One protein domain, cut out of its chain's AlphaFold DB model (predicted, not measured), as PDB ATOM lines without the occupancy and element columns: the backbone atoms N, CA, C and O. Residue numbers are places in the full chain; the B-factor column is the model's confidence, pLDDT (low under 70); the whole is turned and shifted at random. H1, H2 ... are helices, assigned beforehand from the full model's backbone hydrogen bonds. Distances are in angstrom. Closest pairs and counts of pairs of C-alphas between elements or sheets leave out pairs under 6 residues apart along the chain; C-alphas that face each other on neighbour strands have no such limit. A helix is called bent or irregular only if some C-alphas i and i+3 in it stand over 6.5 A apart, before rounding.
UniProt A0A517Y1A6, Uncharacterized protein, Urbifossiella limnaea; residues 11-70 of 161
ATOM      1  N   ILE A  11      14.778 107.212  83.755       93.75
ATOM      2  CA  ILE A  11      13.355 107.458  83.556       93.75
ATOM      3  C   ILE A  11      13.166 108.340  82.323       93.75
ATOM      4  O   ILE A  11      13.976 109.228  82.052       93.75
ATOM      5  N   SER A  12      12.117 108.080  81.555       93.12
ATOM      6  CA  SER A  12      11.696 108.965  80.477       93.12
ATOM      7  C   SER A  12      11.061 110.251  81.023       93.12
ATOM      8  O   SER A  12      10.650 110.319  82.182       93.12
ATOM      9  N   VAL A  13      10.939 111.275  80.173       93.81
ATOM     10  CA  VAL A  13      10.300 112.558  80.536       93.81
ATOM     11  C   VAL A  13       8.837 112.372  80.958       93.81
ATOM     12  O   VAL A  13       8.352 113.079  81.834       93.81
ATOM     13  N   ASP A  14       8.149 111.397  80.370       93.69
ATOM     14  CA  ASP A  14       6.775 111.002  80.691       93.69
ATOM     15  C   ASP A  14       6.670 110.002  81.863       93.69
ATOM     16  O   ASP A  14       5.577 109.533  82.165       93.69
ATOM     17  N   GLY A  15       7.772 109.699  82.564       93.88
ATOM     18  CA  GLY A  15       7.737 108.993  83.851       93.88
ATOM     19  C   GLY A  15       7.870 107.466  83.792       93.88
ATOM     20  O   GLY A  15       7.507 106.786  84.752       93.88
ATOM     21  N   PHE A  16       8.405 106.902  82.708       91.75
ATOM     22  CA  PHE A  16       8.543 105.454  82.527       91.75
ATOM     23  C   PHE A  16       9.999 104.989  82.658       91.75
ATOM     24  O   PHE A  16      10.891 105.483  81.971       91.75
ATOM     25  N   GLY A  17      10.242 103.990  83.516       89.44
ATOM     26  CA  GLY A  17      11.550 103.316  83.631       89.44
ATOM     27  C   GLY A  17      11.750 102.157  82.644       89.44
ATOM     28  O   GLY A  17      12.871 101.710  82.414       89.44
ATOM     29  N   ALA A  18      10.663 101.669  82.046       89.56
ATOM     30  CA  ALA A  18      10.651 100.648  81.005       89.56
ATOM     31  C   ALA A  18       9.446 100.878  80.084       89.56
ATOM     32  O   ALA A  18       8.450 101.483  80.488       89.56
ATOM     33  N   ARG A  19       9.527 100.397  78.844       88.00
ATOM     34  CA  ARG A  19       8.425 100.469  77.874       88.00
ATOM     35  C   ARG A  19       7.480  99.274  78.024       88.00
ATOM     36  O   ARG A  19       7.776  98.315  78.728       88.00
ATOM     37  N   ALA A  20       6.330  99.327  77.355       87.94
ATOM     38  CA  ALA A  20       5.386  98.212  77.307       87.94
ATOM     39  C   ALA A  20       5.962  96.991  76.557       87.94
ATOM     40  O   ALA A  20       6.962  97.095  75.843       87.94
ATOM     41  N   ASN A  21       5.284  95.845  76.682       86.31
ATOM     42  CA  ASN A  21       5.606  94.597  75.976       86.31
ATOM     43  C   ASN A  21       7.001  94.037  76.311       86.31
ATOM     44  O   ASN A  21       7.788  93.730  75.418       86.31
ATOM     45  N   LEU A  22       7.311  93.907  77.608       84.50
ATOM     46  CA  LEU A  22       8.529  93.226  78.059       84.50
ATOM     47  C   LEU A  22       8.492  91.743  77.660       84.50
ATOM     48  O   LEU A  22       7.566  91.029  78.057       84.50
ATOM     49  N   SER A  23       9.532  91.289  76.965       83.00
ATOM     50  CA  SER A  23       9.755  89.898  76.548       83.00
ATOM     51  C   SER A  23      11.231  89.508  76.723       83.00
ATOM     52  O   SER A  23      12.014  90.308  77.235       83.00
ATOM     53  N   LEU A  24      11.626  88.290  76.334       79.44
ATOM     54  CA  LEU A  24      13.046  87.896  76.329       79.44
ATOM     55  C   LEU A  24      13.844  88.733  75.321       79.44
ATOM     56  O   LEU A  24      14.957  89.158  75.610       79.44
ATOM     57  N   GLU A  25      13.240  89.014  74.171       83.19
ATOM     58  CA  GLU A  25      13.809  89.820  73.092       83.19
ATOM     59  C   GLU A  25      13.790  91.315  73.435       83.19
ATOM     60  O   GLU A  25      14.674  92.064  73.028       83.19
ATOM     61  N   ASN A  26      12.790  91.753  74.209       85.75
ATOM     62  CA  ASN A  26      12.616  93.136  74.645       85.75
ATOM     63  C   ASN A  26      12.616  93.225  76.181       85.75
ATOM     64  O   ASN A  26      11.574  93.522  76.775       85.75
ATOM     65  N   PRO A  27      13.756  93.003  76.863       82.06
ATOM     66  CA  PRO A  27      13.799  92.945  78.328       82.06
ATOM     67  C   PRO A  27      13.448  94.282  79.001       82.06
ATOM     68  O   PRO A  27      12.998  94.303  80.142       82.06
ATOM     69  N   LEU A  28      13.598  95.401  78.282       87.69
ATOM     70  CA  LEU A  28      13.220  96.751  78.725       87.69
ATOM     71  C   LEU A  28      11.903  97.244  78.095       87.69
ATOM     72  O   LEU A  28      11.564  98.425  78.201       87.69
ATOM     73  N   GLY A  29      11.172  96.354  77.422       88.94
ATOM     74  CA  GLY A  29      10.026  96.689  76.585       88.94
ATOM     75  C   GLY A  29      10.435  97.231  75.215       88.94
ATOM     76  O   GLY A  29      11.597  97.568  74.971       88.94
ATOM     77  N   VAL A  30       9.467  97.312  74.303       91.12
ATOM     78  CA  VAL A  30       9.705  97.738  72.915       91.12
ATOM     79  C   VAL A  30      10.213  99.182  72.895       91.12
ATOM     80  O   VAL A  30       9.547 100.098  73.374       91.12
ATOM     81  N   GLY A  31      11.424  99.378  72.365       88.50
ATOM     82  CA  GLY A  31      12.107 100.677  72.341       88.50
ATOM     83  C   GLY A  31      12.678 101.134  73.691       88.50
ATOM     84  O   GLY A  31      13.179 102.251  73.791       88.50
ATOM     85  N   GLY A  32      12.634 100.303  74.739       88.75
ATOM     86  CA  GLY A  32      13.131 100.661  76.076       88.75
ATOM     87  C   GLY A  32      14.652 100.818  76.165       88.75
ATOM     88  O   GLY A  32      15.161 101.533  77.031       88.75
ATOM     89  N   THR A  33      15.392 100.211  75.237       89.44
ATOM     90  CA  THR A  33      16.851 100.356  75.122       89.44
ATOM     91  C   THR A  33      17.280 101.796  74.847       89.44
ATOM     92  O   THR A  33      18.343 102.200  75.311       89.44
ATOM     93  N   ALA A  34      16.439 102.599  74.183       90.50
ATOM     94  CA  ALA A  34      16.730 104.003  73.888       90.50
ATOM     95  C   ALA A  34      16.939 104.851  75.155       90.50
ATOM     96  O   ALA A  34      17.719 105.798  75.132       90.50
ATOM     97  N   LEU A  35      16.300 104.486  76.274       91.19
ATOM     98  CA  LEU A  35      16.498 105.166  77.558       91.19
ATOM     99  C   LEU A  35      17.936 104.995  78.070       91.19
ATOM    100  O   LEU A  35      18.522 105.918  78.624       91.19
ATOM    101  N   HIS A  36      18.548 103.838  77.834       90.62
ATOM    102  CA  HIS A  36      19.811 103.445  78.458       90.62
ATOM    103  C   HIS A  36      21.042 103.711  77.575       90.62
ATOM    104  O   HIS A  36      22.151 103.297  77.916       90.62
ATOM    105  N   GLY A  37      20.876 104.438  76.461       91.44
ATOM    106  CA  GLY A  37      21.961 104.728  75.517       91.44
ATOM    107  C   GLY A  37      23.176 105.407  76.159       91.44
ATOM    108  O   GLY A  37      24.307 105.112  75.783       91.44
ATOM    109  N   TRP A  38      22.956 106.236  77.186       92.31
ATOM    110  CA  TRP A  38      24.022 106.895  77.951       92.31
ATOM    111  C   TRP A  38      24.963 105.907  78.663       92.31
ATOM    112  O   TRP A  38      26.129 106.225  78.876       92.31
ATOM    113  N   ALA A  39      24.464 104.726  79.045       92.38
ATOM    114  CA  ALA A  39      25.219 103.717  79.783       92.38
ATOM    115  C   ALA A  39      25.890 102.703  78.849       92.38
ATOM    116  O   ALA A  39      27.018 102.287  79.109       92.38
ATOM    117  N   PHE A  40      25.234 102.317  77.750       91.19
ATOM    118  CA  PHE A  40      25.683 101.227  76.868       91.19
ATOM    119  C   PHE A  40      27.043 101.462  76.204       91.19
ATOM    120  O   PHE A  40      27.749 100.508  75.873       91.19
ATOM    121  N   THR A  41      27.421 102.723  76.008       93.19
ATOM    122  CA  THR A  41      28.698 103.102  75.394       93.19
ATOM    123  C   THR A  41      29.850 103.166  76.397       93.19
ATOM    124  O   THR A  41      31.005 103.263  75.985       93.19
ATOM    125  N   THR A  42      29.566 103.096  77.701       95.56
ATOM    126  CA  THR A  42      30.578 103.217  78.759       95.56
ATOM    127  C   THR A  42      31.398 101.943  78.909       95.56
ATOM    128  O   THR A  42      30.890 100.829  78.744       95.56
ATOM    129  N   ARG A  43      32.673 102.090  79.274       94.88
ATOM    130  CA  ARG A  43      33.563 100.954  79.533       94.88
ATOM    131  C   ARG A  43      33.024 100.052  80.643       94.88
ATOM    132  O   ARG A  43      33.031  98.835  80.493       94.88
ATOM    133  N   SER A  44      32.524 100.632  81.730       92.00
ATOM    134  CA  SER A  44      32.018  99.891  82.891       92.00
ATOM    135  C   SER A  44      30.823  99.008  82.532       92.00
ATOM    136  O   SER A  44      30.768  97.850  82.944       92.00
ATOM    137  N   PHE A  45      29.893  99.509  81.711       90.00
ATOM    138  CA  PHE A  45      28.766  98.702  81.236       90.00
ATOM    139  C   PHE A  45      29.225  97.587  80.292       90.00
ATOM    140  O   PHE A  45      28.762  96.455  80.389       90.00
ATOM    141  N   ARG A  46      30.165  97.873  79.387       90.69
ATOM    142  CA  ARG A  46      30.688  96.884  78.432       90.69
ATOM    143  C   ARG A  46      31.436  95.746  79.126       90.69
ATOM    144  O   ARG A  46      31.198  94.579  78.815       90.69
ATOM    145  N   GLN A  47      32.242  96.057  80.140       88.25
ATOM    146  CA  GLN A  47      32.940  95.059  80.957       88.25
ATOM    147  C   GLN A  47      31.985  94.093  81.666       88.25
ATOM    148  O   GLN A  47      32.307  92.917  81.834       88.25
ATOM    149  N   MET A  48      30.790  94.560  82.037       80.75
ATOM    150  CA  MET A  48      29.735  93.728  82.619       80.75
ATOM    151  C   MET A  48      29.320  92.579  81.686       80.75
ATOM    152  O   MET A  48      29.047  91.473  82.146       80.75
ATOM    153  N   PHE A  49      29.353  92.825  80.376       81.75
ATOM    154  CA  PHE A  49      29.075  91.848  79.323       81.75
ATOM    155  C   PHE A  49      30.344  91.259  78.693       81.75
ATOM    156  O   PHE A  49      30.277  90.684  77.609       81.75
ATOM    157  N   ARG A  50      31.501  91.386  79.364       84.31
ATOM    158  CA  ARG A  50      32.814  90.911  78.884       84.31
ATOM    159  C   ARG A  50      33.193  91.475  77.507       84.31
ATOM    160  O   ARG A  50      33.792  90.786  76.689       84.31
ATOM    161  N   GLN A  51      32.815  92.723  77.252       87.38
ATOM    162  CA  GLN A  51      33.168  93.455  76.040       87.38
ATOM    163  C   GLN A  51      34.272  94.472  76.337       87.38
ATOM    164  O   GLN A  51      34.251  95.133  77.376       87.38
ATOM    165  N   ASP A  52      35.187  94.642  75.384       90.06
ATOM    166  CA  ASP A  52      36.262  95.629  75.465       90.06
ATOM    167  C   ASP A  52      35.832  97.025  74.978       90.06
ATOM    168  O   ASP A  52      34.818  97.206  74.283       90.06
ATOM    169  N   GLY A  53      36.649  98.022  75.329       93.75
ATOM    170  CA  GLY A  53      36.485  99.423  74.935       93.75
ATOM    171  C   GLY A  53      35.380 100.160  75.695       93.75
ATOM    172  O   GLY A  53      34.892  99.693  76.721       93.75
ATOM    173  N   GLY A  54      34.989 101.324  75.177       94.06
ATOM    174  CA  GLY A  54      33.953 102.189  75.750       94.06
ATOM    175  C   GLY A  54      34.489 103.514  76.291       94.06
ATOM    176  O   GLY A  54      35.685 103.669  76.539       94.06
ATOM    177  N   ASP A  55      33.583 104.476  76.457       95.06
ATOM    178  CA  ASP A  55      33.904 105.787  77.019       95.06
ATOM    179  C   ASP A  55      34.202 105.691  78.527       95.06
ATOM    180  O   ASP A  55      33.693 104.812  79.226       95.06
ATOM    181  N   THR A  56      35.033 106.609  79.018       96.31
ATOM    182  CA  THR A  56      35.502 106.704  80.411       96.31
ATOM    183  C   THR A  56      35.139 108.043  81.068       96.31
ATOM    184  O   THR A  56      35.655 108.397  82.132       96.31
ATOM    185  N   GLY A  57      34.249 108.803  80.422       95.38
ATOM    186  CA  GLY A  57      33.765 110.097  80.878       95.38
ATOM    187  C   GLY A  57      32.823 110.035  82.085       95.38
ATOM    188  O   GLY A  57      32.810 109.102  82.888       95.38
ATOM    189  N   VAL A  58      32.007 111.080  82.234       95.31
ATOM    190  CA  VAL A  58      31.099 111.240  83.385       95.31
ATOM    191  C   VAL A  58      30.080 110.102  83.501       95.31
ATOM    192  O   VAL A  58      29.792 109.643  84.606       95.31
ATOM    193  N   HIS A  59      29.582 109.609  82.367       95.00
ATOM    194  CA  HIS A  59      28.642 108.495  82.322       95.00
ATOM    195  C   HIS A  59      29.280 107.196  82.824       95.00
ATOM    196  O   HIS A  59      28.660 106.500  83.623       95.00
ATOM    197  N   ASP A  60      30.536 106.915  82.456       95.94
ATOM    198  CA  ASP A  60      31.273 105.740  82.944       95.94
ATOM    199  C   ASP A  60      31.412 105.759  84.465       95.94
ATOM    200  O   ASP A  60      31.142 104.762  85.127       95.94
ATOM    201  N   ARG A  61      31.735 106.925  85.040       94.44
ATOM    202  CA  ARG A  61      31.827 107.088  86.499       94.44
ATOM    203  C   ARG A  61      30.494 106.825  87.194       94.44
ATOM    204  O   ARG A  61      30.485 106.242  88.275       94.44
ATOM    205  N   LEU A  62      29.379 107.246  86.593       93.25
ATOM    206  CA  LEU A  62      28.044 106.996  87.137       93.25
ATOM    207  C   LEU A  62      27.689 105.504  87.081       93.25
ATOM    208  O   LEU A  62      27.208 104.955  88.072       93.25
ATOM    209  N   VAL A  63      27.975 104.833  85.959       92.69
ATOM    210  CA  VAL A  63      27.776 103.382  85.828       92.69
ATOM    211  C   VAL A  63      28.634 102.634  86.847       92.69
ATOM    212  O   VAL A  63      28.089 101.861  87.630       92.69
ATOM    213  N   ALA A  64      29.942 102.906  86.904       91.75
ATOM    214  CA  ALA A  64      30.873 102.260  87.830       91.75
ATOM    215  C   ALA A  64      30.419 102.385  89.292       91.75
ATOM    216  O   ALA A  64      30.361 101.396  90.020       91.75
ATOM    217  N   ARG A  65      30.023 103.596  89.708       91.44
ATOM    218  CA  ARG A  65      29.567 103.872  91.078       91.44
ATOM    219  C   ARG A  65      28.308 103.088  91.458       91.44
ATOM    220  O   ARG A  65      28.163 102.712  92.619       91.44
ATOM    221  N   GLY A  66      27.432 102.804  90.492       89.44
ATOM    222  CA  GLY A  66      26.231 101.993  90.712       89.44
ATOM    223  C   GLY A  66      26.531 100.554  91.142       89.44
ATOM    224  O   GLY A  66      25.735  99.960  91.868       89.44
ATOM    225  N   PHE A  67      27.694 100.021  90.764       86.19
ATOM    226  CA  PHE A  67      28.142  98.677  91.143       86.19
ATOM    227  C   PHE A  67      29.125  98.667  92.320       86.19
ATOM    228  O   PHE A  67      29.325  97.624  92.940       86.19
ATOM    229  N   ASP A  68      29.719  99.813  92.653       88.75
ATOM    230  CA  ASP A  68      30.710  99.923  93.721       88.75
ATOM    231  C   ASP A  68      30.088  99.748  95.114       88.75
ATOM    232  O   ASP A  68      29.058 100.349  95.419       88.75
ATOM    233  N   ASN A  69      30.720  98.952  95.977       88.81
ATOM    234  CA  ASN A  69      30.278  98.688  97.353       88.81
ATOM    235  C   ASN A  69      28.815  98.192  97.481       88.81
ATOM    236  O   ASN A  69      28.088  98.559  98.410       88.81
ATOM    237  N   VAL A  70      28.356  97.359  96.539       88.19
ATOM    238  CA  VAL A  70      27.041  96.701  96.614       88.19
ATOM    239  C   VAL A  70      27.182  95.315  97.234       88.19
ATOM    240  O   VAL A  70      27.787  94.422  96.650       88.19
TER     241      VAL A  70
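AT A GLANCE: This is residues 11 to 70 of the 161 residues of an uncharacterized protein of Urbifossiella limnaea (UniProt A0A517Y1A6). H3 and H2 lie side by side at one end; H1 reaches from them toward winding residues 11 to 31. The printed part has 60 residues, under half in named helices, H1, H2 and H3 in order: all helix, no named strand. It is only just loose, close to compact: radius of gyration of the C-alphas 12.8 A, spans 31 by 24 by 22 A.

IN THESE COORDINATES: Find C-alpha 58 at (31.099, 111.240, 83.385); H3, residues 58 to 67, runs 15.1 A. H2 is residues 43 to 48. H1, residues 32 to 40, runs 12.6 A from C-alpha 32 at (13.131, 100.661, 76.076) and is irregular: C-alphas 35 and 38 are 7.7 A apart.

HOW THE PARTS SIT: H3 touches H2 at a shallow tilt of 30 degrees, C-alphas Ala 64 and Ser 44 closest at 5.6 A. It touches H1 about perpendicular, 79 degrees, C-alphas His 59 and Ala 39 closest at 6.4 A. Every O i to N i+4 pair is within hydrogen-bond range in H2, 5 of 6 in H3, 1 of 5 in H1, beside 3 of 6 O i to N i+3 pairs.

THE WHOLE: The printed part has no cut; no printed residue is under 70 in pLDDT.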